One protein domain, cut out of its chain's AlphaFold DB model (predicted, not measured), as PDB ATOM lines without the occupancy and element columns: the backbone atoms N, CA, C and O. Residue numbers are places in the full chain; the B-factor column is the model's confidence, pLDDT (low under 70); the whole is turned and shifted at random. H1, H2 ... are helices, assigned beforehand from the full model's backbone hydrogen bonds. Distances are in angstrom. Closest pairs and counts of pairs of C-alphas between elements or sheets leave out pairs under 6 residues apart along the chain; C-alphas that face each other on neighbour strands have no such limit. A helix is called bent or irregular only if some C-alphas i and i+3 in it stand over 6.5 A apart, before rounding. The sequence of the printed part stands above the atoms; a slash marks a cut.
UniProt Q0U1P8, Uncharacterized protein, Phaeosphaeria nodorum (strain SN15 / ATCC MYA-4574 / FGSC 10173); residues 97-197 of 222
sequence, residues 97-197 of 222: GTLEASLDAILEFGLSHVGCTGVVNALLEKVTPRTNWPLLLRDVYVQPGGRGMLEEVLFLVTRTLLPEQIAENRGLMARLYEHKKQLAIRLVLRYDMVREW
ATOM      1  N   GLY A  97       6.324 -20.486 170.525       65.50
ATOM      2  CA  GLY A  97       6.986 -19.192 170.714       65.50
ATOM      3  C   GLY A  97       6.068 -18.139 171.331       65.50
ATOM      4  O   GLY A  97       4.854 -18.305 171.358       65.50
ATOM      5  N   THR A  98       6.651 -17.051 171.833       83.81
ATOM      6  CA  THR A  98       5.933 -15.798 172.118       83.81
ATOM      7  C   THR A  98       6.213 -14.784 171.005       83.81
ATOM      8  O   THR A  98       7.139 -14.986 170.209       83.81
ATOM      9  N   LEU A  99       5.455 -13.678 170.938       85.00
ATOM     10  CA  LEU A  99       5.760 -12.608 169.982       85.00
ATOM     11  C   LEU A  99       7.198 -12.109 170.176       85.00
ATOM     12  O   LEU A  99       7.921 -11.941 169.197       85.00
ATOM     13  N   GLU A 100       7.627 -11.927 171.422       87.69
ATOM     14  CA  GLU A 100       8.975 -11.473 171.762       87.69
ATOM     15  C   GLU A 100      10.032 -12.434 171.214       87.69
ATOM     16  O   GLU A 100      10.931 -12.000 170.502       87.69
ATOM     17  N   ALA A 101       9.854 -13.745 171.415       85.25
ATOM     18  CA  ALA A 101      10.760 -14.750 170.861       85.25
ATOM     19  C   ALA A 101      10.818 -14.708 169.322       85.25
ATOM     20  O   ALA A 101      11.872 -14.938 168.729       85.25
ATOM     21  N   SER A 102       9.700 -14.397 168.652       87.00
ATOM     22  CA  SER A 102       9.678 -14.249 167.191       87.00
ATOM     23  C   SER A 102      10.407 -12.988 166.703       87.00
ATOM     24  O   SER A 102      11.019 -13.016 165.634       87.00
ATOM     25  N   LEU A 103      10.387 -11.902 167.483       89.62
ATOM     26  CA  LEU A 103      11.130 -10.674 167.190       89.62
ATOM     27  C   LEU A 103      12.628 -10.854 167.449       89.62
ATOM     28  O   LEU A 103      13.439 -10.450 166.614       89.62
ATOM     29  N   ASP A 104      12.989 -11.523 168.543       91.00
ATOM     30  CA  ASP A 104      14.375 -11.878 168.851       91.00
ATOM     31  C   ASP A 104      14.969 -12.763 167.750       91.00
ATOM     32  O   ASP A 104      16.077 -12.504 167.285       91.00
ATOM     33  N   ALA A 105      14.201 -13.729 167.235       90.56
ATOM     34  CA  ALA A 105      14.629 -14.565 166.114       90.56
ATOM     35  C   ALA A 105      14.891 -13.757 164.828       90.56
ATOM     36  O   ALA A 105      15.805 -14.078 164.068       90.56
ATOM     37  N   ILE A 106      14.122 -12.691 164.568       92.12
ATOM     38  CA  ILE A 106      14.360 -11.789 163.426       92.12
ATOM     39  C   ILE A 106      15.639 -10.974 163.626       92.12
ATOM     40  O   ILE A 106      16.404 -10.787 162.676       92.12
ATOM     41  N   LEU A 107      15.883 -10.502 164.849       93.56
ATOM     42  CA  LEU A 107      17.106  -9.783 165.192       93.56
ATOM     43  C   LEU A 107      18.334 -10.693 165.057       93.56
ATOM     44  O   LEU A 107      19.301 -10.318 164.395       93.56
ATOM     45  N   GLU A 108      18.275 -11.910 165.599       93.75
ATOM     46  CA  GLU A 108      19.333 -12.921 165.485       93.75
ATOM     47  C   GLU A 108      19.599 -13.311 164.023       93.75
ATOM     48  O   GLU A 108      20.754 -13.411 163.592       93.75
ATOM     49  N   PHE A 109      18.540 -13.450 163.221       93.31
ATOM     50  CA  PHE A 109      18.662 -13.688 161.787       93.31
ATOM     51  C   PHE A 109      19.411 -12.547 161.085       93.31
ATOM     52  O   PHE A 109      20.302 -12.805 160.274       93.31
ATOM     53  N   GLY A 110      19.089 -11.290 161.409       93.31
ATOM     54  CA  GLY A 110      19.765 -10.115 160.853       93.31
ATOM     55  C   GLY A 110      21.251 -10.042 161.214       93.31
ATOM     56  O   GLY A 110      22.063  -9.650 160.377       93.31
ATOM     57  N   LEU A 111      21.621 -10.479 162.422       94.50
ATOM     58  CA  LEU A 111      23.021 -10.583 162.849       94.50
ATOM     59  C   LEU A 111      23.777 -11.684 162.091       94.50
ATOM     60  O   LEU A 111      24.942 -11.502 161.740       94.50
ATOM     61  N   SER A 112      23.109 -12.805 161.815       95.44
ATOM     62  CA  SER A 112      23.694 -13.944 161.095       95.44
ATOM     63  C   SER A 112      23.826 -13.683 159.590       95.44
ATOM     64  O   SER A 112      24.767 -14.150 158.950       95.44
ATOM     65  N   HIS A 113      22.911 -12.892 159.023       95.44
ATOM     66  CA  HIS A 113      22.831 -12.592 157.597       95.44
ATOM     67  C   HIS A 113      22.955 -11.089 157.333       95.44
ATOM     68  O   HIS A 113      21.968 -10.413 157.037       95.44
ATOM     69  N   VAL A 114      24.193 -10.579 157.339       93.62
ATOM     70  CA  VAL A 114      24.520  -9.155 157.083       93.62
ATOM     71  C   VAL A 114      23.855  -8.632 155.802       93.62
ATOM     72  O   VAL A 114      23.394  -7.491 155.735       93.62
ATOM     73  N   GLY A 115      23.728  -9.504 154.803       93.12
ATOM     74  CA  GLY A 115      23.059  -9.238 153.540       93.12
ATOM     75  C   GLY A 115      21.586  -8.856 153.619       93.12
ATOM     76  O   GLY A 115      21.095  -8.146 152.742       93.12
ATOM     77  N   CYS A 116      20.892  -9.295 154.667       95.38
ATOM     78  CA  CYS A 116      19.460  -9.102 154.872       95.38
ATOM     79  C   CYS A 116      19.122  -7.923 155.790       95.38
ATOM     80  O   CYS A 116      17.941  -7.656 156.012       95.38
ATOM     81  N   THR A 117      20.120  -7.192 156.296       94.75
ATOM     82  CA  THR A 117      19.926  -6.114 157.282       94.75
ATOM     83  C   THR A 117      18.890  -5.080 156.826       94.75
ATOM     84  O   THR A 117      18.045  -4.664 157.611       94.75
ATOM     85  N   GLY A 118      18.887  -4.703 155.541       95.56
ATOM     86  CA  GLY A 118      17.907  -3.753 155.000       95.56
ATOM     87  C   GLY A 118      16.460  -4.260 155.057       95.56
ATOM     88  O   GLY A 118      15.550  -3.492 155.361       95.56
ATOM     89  N   VAL A 119      16.247  -5.558 154.818       96.06
ATOM     90  CA  VAL A 119      14.923  -6.194 154.913       96.06
ATOM     91  C   VAL A 119      14.498  -6.330 156.373       96.06
ATOM     92  O   VAL A 119      13.363  -6.002 156.704       96.06
ATOM     93  N   VAL A 120      15.409  -6.759 157.250       95.25
ATOM     94  CA  VAL A 120      15.151  -6.893 158.692       95.25
ATOM     95  C   VAL A 120      14.795  -5.540 159.313       95.25
ATOM     96  O   VAL A 120      13.773  -5.430 159.984       95.25
ATOM     97  N   ASN A 121      15.553  -4.484 159.012       96.06
ATOM     98  CA  ASN A 121      15.248  -3.132 159.484       96.06
ATOM     99  C   ASN A 121      13.872  -2.662 158.995       96.06
ATOM    100  O   ASN A 121      13.078  -2.163 159.786       96.06
ATOM    101  N   ALA A 122      13.548  -2.890 157.719       95.75
ATOM    102  CA  ALA A 122      12.242  -2.531 157.170       95.75
ATOM    103  C   ALA A 122      11.073  -3.306 157.813       95.75
ATOM    104  O   ALA A 122       9.961  -2.783 157.865       95.75
ATOM    105  N   LEU A 123      11.303  -4.536 158.291       92.38
ATOM    106  CA  LEU A 123      10.311  -5.331 159.025       92.38
ATOM    107  C   LEU A 123      10.107  -4.846 160.467       92.38
ATOM    108  O   LEU A 123       9.000  -4.965 160.989       92.38
ATOM    109  N   LEU A 124      11.156  -4.321 161.104       91.88
ATOM    110  CA  LEU A 124      11.118  -3.810 162.479       91.88
ATOM    111  C   LEU A 124      10.622  -2.358 162.563       91.88
ATOM    112  O   LEU A 124      10.133  -1.920 163.605       91.88
ATOM    113  N   GLU A 125      10.728  -1.603 161.471       93.81
ATOM    114  CA  GLU A 125      10.169  -0.261 161.364       93.81
ATOM    115  C   GLU A 125       8.636  -0.262 161.270       93.81
ATOM    116  O   GLU A 125       7.971  -1.238 160.913       93.81
ATOM    117  N   LYS A 126       8.034   0.896 161.557       90.81
ATOM    118  CA  LYS A 126       6.593   1.089 161.381       90.81
ATOM    119  C   LYS A 126       6.221   0.882 159.910       90.81
ATOM    120  O   LYS A 126       6.729   1.586 159.042       90.81
ATOM    121  N   VAL A 127       5.263  -0.008 159.645       88.25
ATOM    122  CA  VAL A 127       4.800  -0.320 158.283       88.25
ATOM    123  C   VAL A 127       4.376   0.954 157.548       88.25
ATOM    124  O   VAL A 127       3.420   1.628 157.942       88.25
ATOM    125  N   THR A 128       5.067   1.265 156.448       92.62
ATOM    126  CA  THR A 128       4.692   2.354 155.542       92.62
ATOM    127  C   THR A 128       4.365   1.813 154.148       92.62
ATOM    128  O   THR A 128       5.051   0.919 153.652       92.62
ATOM    129  N   PRO A 129       3.356   2.368 153.448       91.56
ATOM    130  CA  PRO A 129       3.043   1.967 152.075       91.56
ATOM    131  C   PRO A 129       4.080   2.471 151.057       91.56
ATOM    132  O   PRO A 129       3.987   2.156 149.876       91.56
ATOM    133  N   ARG A 130       5.037   3.298 151.498       94.50
ATOM    134  CA  ARG A 130       6.087   3.876 150.652       94.50
ATOM    135  C   ARG A 130       7.365   3.038 150.642       94.50
ATOM    136  O   ARG A 130       8.263   3.345 149.865       94.50
ATOM    137  N   THR A 131       7.451   2.003 151.476       96.25
ATOM    138  CA  THR A 131       8.605   1.103 151.513       96.25
ATOM    139  C   THR A 131       8.750   0.380 150.172       96.25
ATOM    140  O   THR A 131       7.838  -0.313 149.718       96.25
ATOM    141  N   ASN A 132       9.903   0.545 149.519       96.62
ATOM    142  CA  ASN A 132      10.188  -0.055 148.216       96.62
ATOM    143  C   ASN A 132      10.673  -1.506 148.375       96.62
ATOM    144  O   ASN A 132      11.859  -1.804 148.232       96.62
ATOM    145  N   TRP A 133       9.741  -2.413 148.677       94.94
ATOM    146  CA  TRP A 133      10.024  -3.842 148.858       94.94
ATOM    147  C   TRP A 133      10.743  -4.501 147.672       94.94
ATOM    148  O   TRP A 133      11.692  -5.241 147.921       94.94
ATOM    149  N   PRO A 134      10.379  -4.239 146.397       96.69
ATOM    150  CA  PRO A 134      11.090  -4.833 145.266       96.69
ATOM    151  C   PRO A 134      12.586  -4.514 145.247       96.69
ATOM    152  O   PRO A 134      13.381  -5.381 144.895       96.69
ATOM    153  N   LEU A 135      12.971  -3.293 145.634       96.94
ATOM    154  CA  LEU A 135      14.376  -2.899 145.694       96.94
ATOM    155  C   LEU A 135      15.106  -3.641 146.819       96.94
ATOM    156  O   LEU A 135      16.103  -4.301 146.554       96.94
ATOM    157  N   LEU A 136      14.547  -3.626 148.034       96.88
ATOM    158  CA  LEU A 136      15.139  -4.301 149.195       96.88
ATOM    159  C   LEU A 136      15.332  -5.804 148.953       96.88
ATOM    160  O   LEU A 136      16.385  -6.357 149.256       96.88
ATOM    161  N   LEU A 137      14.332  -6.472 148.368       96.25
ATOM    162  CA  LEU A 137      14.407  -7.905 148.075       96.25
ATOM    163  C   LEU A 137      15.389  -8.210 146.937       96.25
ATOM    164  O   LEU A 137      16.076  -9.229 146.976       96.25
ATOM    165  N   ARG A 138      15.486  -7.327 145.935       97.12
ATOM    166  CA  ARG A 138      16.475  -7.457 144.858       97.12
ATOM    167  C   ARG A 138      17.900  -7.341 145.394       97.12
ATOM    168  O   ARG A 138      18.752  -8.119 144.970       97.12
ATOM    169  N   ASP A 139      18.146  -6.419 146.321       96.81
ATOM    170  CA  ASP A 139      19.471  -6.207 146.911       96.81
ATOM    171  C   ASP A 139      19.946  -7.427 147.714       96.81
ATOM    172  O   ASP A 139      21.135  -7.743 147.706       96.81
ATOM    173  N   VAL A 140      19.025  -8.164 148.346       97.12
ATOM    174  CA  VAL A 140      19.332  -9.467 148.963       97.12
ATOM    175  C   VAL A 140      19.565 -10.534 147.895       97.12
ATOM    176  O   VAL A 140      20.533 -11.282 147.971       97.12
ATOM    177  N   TYR A 141      18.713 -10.600 146.868       97.06
ATOM    178  CA  TYR A 141      18.782 -11.640 145.837       97.06
ATOM    179  C   TYR A 141      20.102 -11.645 145.051       97.06
ATOM    180  O   TYR A 141      20.586 -12.710 144.673       97.06
ATOM    181  N   VAL A 142      20.685 -10.469 144.792       97.25
ATOM    182  CA  VAL A 142      21.943 -10.324 144.031       97.25
ATOM    183  C   VAL A 142      23.162 -10.846 144.808       97.25
ATOM    184  O   VAL A 142      24.201 -11.126 144.210       97.25
ATOM    185  N   GLN A 143      23.055 -11.007 146.126       95.94
ATOM    186  CA  GLN A 143      24.156 -11.480 146.958       95.94
ATOM    187  C   GLN A 143      24.434 -12.977 146.764       95.94
ATOM    188  O   GLN A 143      23.531 -13.744 146.410       95.94
ATOM    189  N   PRO A 144      25.675 -13.438 147.014       96.31
ATOM    190  CA  PRO A 144      25.986 -14.862 146.977       96.31
ATOM    191  C   PRO A 144      25.131 -15.616 148.005       96.31
ATOM    192  O   PRO A 144      25.169 -15.318 149.194       96.31
ATOM    193  N   GLY A 145      24.329 -16.577 147.538       95.69
ATOM    194  CA  GLY A 145      23.374 -17.301 148.389       95.69
ATOM    195  C   GLY A 145      22.079 -16.539 148.707       95.69
ATOM    196  O   GLY A 145      21.259 -17.041 149.470       95.69
ATOM    197  N   GLY A 146      21.841 -15.375 148.092       95.69
ATOM    198  CA  GLY A 146      20.707 -14.494 148.395       95.69
ATOM    199  C   GLY A 146      19.331 -15.151 148.279       95.69
ATOM    200  O   GLY A 146      18.434 -14.862 149.065       95.69
ATOM    201  N   ARG A 147      19.164 -16.103 147.350       96.50
ATOM    202  CA  ARG A 147      17.930 -16.896 147.245       96.50
ATOM    203  C   ARG A 147      17.645 -17.703 148.517       96.50
ATOM    204  O   ARG A 147      16.509 -17.690 148.974       96.50
ATOM    205  N   GLY A 148      18.654 -18.370 149.079       96.31
ATOM    206  CA  GLY A 148      18.504 -19.140 150.317       96.31
ATOM    207  C   GLY A 148      18.139 -18.232 151.488       96.31
ATOM    208  O   GLY A 148      17.183 -18.507 152.202       96.31
ATOM    209  N   MET A 149      18.801 -17.075 151.594       96.00
ATOM    210  CA  MET A 149      18.486 -16.087 152.630       96.00
ATOM    211  C   MET A 149      17.047 -15.567 152.516       96.00
ATOM    212  O   MET A 149      16.352 -15.442 153.520       96.00
ATOM    213  N   LEU A 150      16.568 -15.287 151.298       95.75
ATOM    214  CA  LEU A 150      15.182 -14.869 151.080       95.75
ATOM    215  C   LEU A 150      14.181 -15.964 151.447       95.75
ATOM    216  O   LEU A 150      13.146 -15.659 152.035       95.75
ATOM    217  N   GLU A 151      14.471 -17.220 151.103       95.88
ATOM    218  CA  GLU A 151      13.642 -18.360 151.493       95.88
ATOM    219  C   GLU A 151      13.577 -18.477 153.025       95.88
ATOM    220  O   GLU A 151      12.480 -18.569 153.577       95.88
ATOM    221  N   GLU A 152      14.710 -18.367 153.724       94.06
ATOM    222  CA  GLU A 152      14.769 -18.389 155.191       94.06
ATOM    223  C   GLU A 152      14.011 -17.219 155.839       94.06
ATOM    224  O   GLU A 152      13.197 -17.453 156.734       94.06
ATOM    225  N   VAL A 153      14.184 -15.981 155.353       93.62
ATOM    226  CA  VAL A 153      13.418 -14.809 155.830       93.62
ATOM    227  C   VAL A 153      11.921 -15.024 155.635       93.62
ATOM    228  O   VAL A 153      11.129 -14.755 156.537       93.62
ATOM    229  N   LEU A 154      11.510 -15.501 154.458       93.31
ATOM    230  CA  LEU A 154      10.101 -15.755 154.169       93.31
ATOM    231  C   LEU A 154       9.542 -16.841 155.085       93.31
ATOM    232  O   LEU A 154       8.425 -16.692 155.583       93.31
ATOM    233  N   PHE A 155      10.302 -17.906 155.347       92.19
ATOM    234  CA  PHE A 155       9.898 -18.936 156.298       92.19
ATOM    235  C   PHE A 155       9.762 -18.382 157.711       92.19
ATOM    236  O   PHE A 155       8.743 -18.649 158.346       92.19
ATOM    237  N   LEU A 156      10.721 -17.581 158.172       90.62
ATOM    238  CA  LEU A 156      10.669 -16.940 159.480       90.62
ATOM    239  C   LEU A 156       9.414 -16.064 159.592       90.62
ATOM    240  O   LEU A 156       8.541 -16.314 160.415       90.62
ATOM    241  N   VAL A 157       9.222 -15.113 158.677       90.50
ATOM    242  CA  VAL A 157       8.075 -14.194 158.724       90.50
ATOM    243  C   VAL A 157       6.737 -14.937 158.647       90.50
ATOM    244  O   VAL A 157       5.813 -14.642 159.406       90.50
ATOM    245  N   THR A 158       6.601 -15.903 157.736       89.56
ATOM    246  CA  THR A 158       5.308 -16.561 157.495       89.56
ATOM    247  C   THR A 158       4.969 -17.647 158.509       89.56
ATOM    248  O   THR A 158       3.781 -17.882 158.740       89.56
ATOM    249  N   ARG A 159       5.967 -18.308 159.110       85.19
ATOM    250  CA  ARG A 159       5.738 -19.398 160.069       85.19
ATOM    251  C   ARG A 159       5.917 -19.012 161.529       85.19
ATOM    252  O   ARG A 159       5.365 -19.726 162.359       85.19
ATOM    253  N   THR A 160       6.633 -17.933 161.846       84.25
ATOM    254  CA  THR A 160       6.810 -17.479 163.236       84.25
ATOM    255  C   THR A 160       6.116 -16.143 163.466       84.25
ATOM    256  O   THR A 160       5.143 -16.084 164.210       84.25
ATOM    257  N   LEU A 161       6.528 -15.085 162.766       85.50
ATOM    258  CA  LEU A 161       6.081 -13.726 163.084       85.50
ATOM    259  C   LEU A 161       4.578 -13.514 162.854       85.50
ATOM    260  O   LEU A 161       3.870 -13.048 163.745       85.50
ATOM    261  N   LEU A 162       4.077 -13.830 161.654       86.19
ATOM    262  CA  LEU A 162       2.675 -13.570 161.311       86.19
ATOM    263  C   LEU A 162       1.692 -14.365 162.189       86.19
ATOM    264  O   LEU A 162       0.723 -13.763 162.656       86.19
ATOM    265  N   PRO A 163       1.893 -15.674 162.443       83.94
ATOM    266  CA  PRO A 163       1.032 -16.419 163.357       83.94
ATOM    267  C   PRO A 163       0.994 -15.831 164.772       83.94
ATOM    268  O   PRO A 163      -0.104 -15.630 165.295       83.94
ATOM    269  N   GLU A 164       2.149 -15.491 165.353       82.50
ATOM    270  CA  GLU A 164       2.218 -14.952 166.718       82.50
ATOM    271  C   GLU A 164       1.576 -13.561 166.817       82.50
ATOM    272  O   GLU A 164       0.750 -13.315 167.696       82.50
ATOM    273  N   GLN A 165       1.822 -12.677 165.843       84.56
ATOM    274  CA  GLN A 165       1.143 -11.376 165.775       84.56
ATOM    275  C   GLN A 165      -0.381 -11.515 165.662       84.56
ATOM    276  O   GLN A 165      -1.131 -10.733 166.249       84.56
ATOM    277  N   ILE A 166      -0.875 -12.492 164.893       80.31
ATOM    278  CA  ILE A 166      -2.316 -12.755 164.781       80.31
ATOM    279  C   ILE A 166      -2.867 -13.270 166.115       80.31
ATOM    280  O   ILE A 166      -3.930 -12.813 166.545       80.31
ATOM    281  N   ALA A 167      -2.167 -14.202 166.765       79.69
ATOM    282  CA  ALA A 167      -2.568 -14.760 168.050       79.69
ATOM    283  C   ALA A 167      -2.649 -13.674 169.134       79.69
ATOM    284  O   ALA A 167      -3.669 -13.565 169.824       79.69
ATOM    285  N   GLU A 168      -1.641 -12.804 169.230       82.75
ATOM    286  CA  GLU A 168      -1.626 -11.712 170.201       82.75
ATOM    287  C   GLU A 168      -2.718 -10.676 169.925       82.75
ATOM    288  O   GLU A 168      -3.471 -10.316 170.833       82.75
ATOM    289  N   ASN A 169      -2.884 -10.254 168.666       80.94
ATOM    290  CA  ASN A 169      -3.958  -9.335 168.285       80.94
ATOM    291  C   ASN A 169      -5.340  -9.899 168.644       80.94
ATOM    292  O   ASN A 169      -6.190  -9.174 169.169       80.94
ATOM    293  N   ARG A 170      -5.569 -11.202 168.425       78.19
ATOM    294  CA  ARG A 170      -6.805 -11.884 168.847       78.19
ATOM    295  C   ARG A 170      -6.962 -11.877 170.368       78.19
ATOM    296  O   ARG A 170      -8.049 -11.576 170.859       78.19
ATOM    297  N   GLY A 171      -5.890 -12.130 171.116       78.25
ATOM    298  CA  GLY A 171      -5.890 -12.063 172.579       78.25
ATOM    299  C   GLY A 171      -6.179 -10.660 173.130       78.25
ATOM    300  O   GLY A 171      -6.917 -10.514 174.107       78.25
ATOM    301  N   LEU A 172      -5.644  -9.608 172.505       79.88
ATOM    302  CA  LEU A 172      -5.935  -8.213 172.856       79.88
ATOM    303  C   LEU A 172      -7.395  -7.852 172.563       79.88
ATOM    304  O   LEU A 172      -8.059  -7.238 173.399       79.88
ATOM    305  N   MET A 173      -7.923  -8.288 171.416       75.31
ATOM    306  CA  MET A 173      -9.334  -8.093 171.071       75.31
ATOM    307  C   MET A 173     -10.267  -8.828 172.036       75.31
ATOM    308  O   MET A 173     -11.264  -8.249 172.460       75.31
ATOM    309  N   ALA A 174      -9.931 -10.057 172.439       78.00
ATOM    310  CA  ALA A 174     -10.691 -10.800 173.443       78.00
ATOM    311  C   ALA A 174     -10.722 -10.062 174.793       78.00
ATOM    312  O   ALA A 174     -11.789  -9.898 175.382       78.00
ATOM    313  N   ARG A 175      -9.583  -9.524 175.250       82.25
ATOM    314  CA  ARG A 175      -9.510  -8.711 176.479       82.25
ATOM    315  C   ARG A 175     -10.345  -7.432 176.375       82.25
ATOM    316  O   ARG A 175     -11.117  -7.121 177.280       82.25
ATOM    317  N   LEU A 176     -10.245  -6.707 175.260       80.81
ATOM    318  CA  LEU A 176     -11.064  -5.517 175.008       80.81
ATOM    319  C   LEU A 176     -12.562  -5.839 174.982       80.81
ATOM    320  O   LEU A 176     -13.360  -5.058 175.503       80.81
ATOM    321  N   TYR A 177     -12.935  -6.976 174.394       76.38
ATOM    322  CA  TYR A 177     -14.310  -7.461 174.366       76.38
ATOM    323  C   TYR A 177     -14.834  -7.723 175.783       76.38
ATOM    324  O   TYR A 177     -15.890  -7.205 176.145       76.38
ATOM    325  N   GLU A 178     -14.069  -8.444 176.607       80.12
ATOM    326  CA  GLU A 178     -14.429  -8.725 178.002       80.12
ATOM    327  C   GLU A 178     -14.596  -7.444 178.833       80.12
ATOM    328  O   GLU A 178     -15.551  -7.333 179.602       80.12
ATOM    329  N   HIS A 179     -13.738  -6.440 178.626       83.75
ATOM    330  CA  HIS A 179     -13.840  -5.151 179.318       83.75
ATOM    331  C   HIS A 179     -14.998  -4.267 178.829       83.75
ATOM    332  O   HIS A 179     -15.495  -3.436 179.588       83.75
ATOM    333  N   LYS A 180     -15.429  -4.397 177.567       81.12
ATOM    334  CA  LYS A 180     -16.405  -3.489 176.932       81.12
ATOM    335  C   LYS A 180     -17.574  -4.233 176.284       81.12
ATOM    336  O   LYS A 180     -17.995  -3.885 175.179       81.12
ATOM    337  N   LYS A 181     -18.159  -5.202 176.995       71.19
ATOM    338  CA  LYS A 181     -19.253  -6.071 176.504       71.19
ATOM    339  C   LYS A 181     -20.435  -5.322 175.868       71.19
ATOM    340  O   LYS A 181     -21.063  -5.845 174.956       71.19
ATOM    341  N   GLN A 182     -20.716  -4.087 176.292       67.44
ATOM    342  CA  GLN A 182     -21.818  -3.271 175.756       67.44
ATOM    343  C   GLN A 182     -21.513  -2.573 174.410       67.44
ATOM    344  O   GLN A 182     -22.439  -2.142 173.729       67.44
ATOM    345  N   LEU A 183     -20.243  -2.478 173.992       63.25
ATOM    346  CA  LEU A 183     -19.811  -1.805 172.750       63.25
ATOM    347  C   LEU A 183     -19.287  -2.777 171.673       63.25
ATOM    348  O   LEU A 183     -19.022  -2.366 170.542       63.25
ATOM    349  N   ALA A 184     -19.109  -4.059 172.003       54.97
ATOM    350  CA  ALA A 184     -18.114  -4.906 171.340       54.97
ATOM    351  C   ALA A 184     -18.617  -5.839 170.215       54.97
ATOM    352  O   ALA A 184     -17.816  -6.549 169.612       54.97
ATOM    353  N   ILE A 185     -19.899  -5.801 169.839       54.19
ATOM    354  CA  ILE A 185     -20.461  -6.715 168.817       54.19
ATOM    355  C   ILE A 185     -19.950  -6.416 167.387       54.19
ATOM    356  O   ILE A 185     -20.047  -7.255 166.497       54.19
ATOM    357  N   ARG A 186     -19.342  -5.245 167.137       56.22
ATOM    358  CA  ARG A 186     -18.912  -4.833 165.780       56.22
ATOM    359  C   ARG A 186     -17.413  -4.922 165.493       56.22
ATOM    360  O   ARG A 186     -17.025  -4.738 164.342       56.22
ATOM    361  N   LEU A 187     -16.571  -5.180 166.494       54.25
ATOM    362  CA  LEU A 187     -15.111  -5.139 166.318       54.25
ATOM    363  C   LEU A 187     -14.513  -6.494 165.910       54.25
ATOM    364  O   LEU A 187     -13.551  -6.520 165.150       54.25
ATOM    365  N   VAL A 188     -15.112  -7.606 166.343       53.34
ATOM    366  CA  VAL A 188     -14.555  -8.956 166.143       53.34
ATOM    367  C   VAL A 188     -14.817  -9.496 164.729       53.34
ATOM    368  O   VAL A 188     -13.924 -10.079 164.122       53.34
ATOM    369  N   LEU A 189     -15.991  -9.229 164.142       49.16
ATOM    370  CA  LEU A 189     -16.357  -9.781 162.827       49.16
ATOM    371  C   LEU A 189     -15.500  -9.253 161.662       49.16
ATOM    372  O   LEU A 189     -15.335  -9.943 160.661       49.16
ATOM    373  N   ARG A 190     -14.964  -8.026 161.740       55.53
ATOM    374  CA  ARG A 190     -14.396  -7.361 160.552       55.53
ATOM    375  C   ARG A 190     -13.009  -7.875 160.156       55.53
ATOM    376  O   ARG A 190     -12.654  -7.757 158.988       55.53
ATOM    377  N   TYR A 191     -12.246  -8.433 161.095       49.66
ATOM    378  CA  TYR A 191     -10.904  -8.957 160.817       49.66
ATOM    379  C   TYR A 191     -10.919 -10.408 160.316       49.66
ATOM    380  O   TYR A 191     -10.141 -10.728 159.421       49.66
ATOM    381  N   ASP A 192     -11.829 -11.259 160.808       53.09
ATOM    382  CA  ASP A 192     -11.952 -12.647 160.326       53.09
ATOM    383  C   ASP A 192     -12.794 -12.757 159.038       53.09
ATOM    384  O   ASP A 192     -12.395 -13.450 158.103       53.09
ATOM    385  N   MET A 193     -13.898 -12.006 158.896       41.41
ATOM    386  CA  MET A 193     -14.792 -12.162 157.731       41.41
ATOM    387  C   MET A 193     -14.230 -11.634 156.405       41.41
ATOM    388  O   MET A 193     -14.620 -12.108 155.340       41.41
ATOM    389  N   VAL A 194     -13.296 -10.676 156.419       49.28
ATOM    390  CA  VAL A 194     -12.649 -10.214 155.172       49.28
ATOM    391  C   VAL A 194     -11.720 -11.295 154.602       49.28
ATOM    392  O   VAL A 194     -11.465 -11.317 153.397       49.28
ATOM    393  N   ARG A 195     -11.251 -12.228 155.442       46.62
ATOM    394  CA  ARG A 195     -10.412 -13.347 155.013       46.62
ATOM    395  C   ARG A 195     -11.237 -14.462 154.355       46.62
ATOM    396  O   ARG A 195     -10.769 -15.037 153.376       46.62
ATOM    397  N   GLU A 196     -12.470 -14.694 154.809       44.91
ATOM    398  CA  GLU A 196     -13.411 -15.636 154.175       44.91
ATOM    399  C   GLU A 196     -14.068 -15.067 152.905       44.91
ATOM    400  O   GLU A 196     -14.261 -15.797 151.936       44.91
ATOM    401  N   TRP A 197     -14.296 -13.749 152.809       43.31
ATOM    402  CA  TRP A 197     -14.948 -13.153 151.629       43.31
ATOM    403  C   TRP A 197     -14.165 -13.250 150.309       43.31
ATOM    404  O   TRP A 197     -14.737 -13.039 149.240       43.31
TER     405      TRP A 197
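AT A GLANCE: This is residues 97 to 197 of the 222 residues of an uncharacterized protein of Phaeosphaeria nodorum (strain SN15 / ATCC MYA-4574 / FGSC 10173) (UniProt Q0U1P8). One long, nearly straight helix, H4, makes the long axis; H1, H2 and H3 gather round its first half as a head, and beyond them its second half runs on as an arm. Past the end of H4 the chain folds back to the short H5, which touches no helix. The printed part has 101 residues with five named helices, H1 to H5 in order, and no named strand; the class is all helix. It is loose, with a radius of gyration of the C-alphas of 17.1 A and spans of 56 by 27 by 22 A.

HOW THE PARTS SIT: H4, residues 146 to 179, is one helix by its hydrogen bonds but bent: C-alphas 159 and 162 are 6.7 A apart. Its arms, H4a, residues 146 to 159, and H4b, residues 162 to 179, stand at a shallow tilt of 23 degrees. H1, residues 99 to 112, touches H4b with residues 99 to 102 alone, at a shallow tilt of 25 degrees, opposite ways; the closest C-alphas, of Leu 99 and Glu 164, are 5.4 A apart. H1 and H4a are close but not clearly touching, the closest C-alphas, of Ile 106 and Leu 156, being 7.5 A apart. H2, residues 114 to 124, forms a helical hairpin with H1, closest at the C-alphas of Gly 110 and Thr 117, 5.4 A apart. H1, H2 and H4a form a bundle, three helices with their lines at shallow tilts. H3, residues 133 to 141, forms a second helical hairpin with H2, the closest C-alphas, of Gly 115 and Val 140, being 5.9 A apart. H3 touches H4a at a steep tilt of 53 degrees, closest at the C-alphas of Val 140 and Gly 146, 5.2 A apart. H5, residues 189 to 196, is apart from H4b. Every O i to N i+4 pair is within hydrogen-bond range in H1, H3, H4a and H4b; H2 has 5 of 7, and H5 has 1 of 4, with 2 of 5 O i to N i+3 pairs.

IN THESE COORDINATES: H4a measures 19.6 A from first to last C-alpha, beginning at C-alpha 146 (20.707, -14.494, 148.395). H4b measures 25.8 A and ends at C-alpha 179 (-13.840, -5.151, 179.318). H1 measures 20.1 A from C-alpha 99 (5.760, -12.608, 169.982). H2 measures 15.4 A and is irregular, with C-alphas 115 and 118 7.7 A apart. H3 measures 12.1 A and H5 10.9 A.

THE WHOLE: The C-alphas farthest apart, of Pro 144 and Gln 182, are 57.0 A apart. Residues 125 to 130 and 178 to 183 stand free. The printed part has no cut, and no link is long. The mean pLDDT of the printed part is 83.9; residue 97 and residues 182 to 197 are under 70.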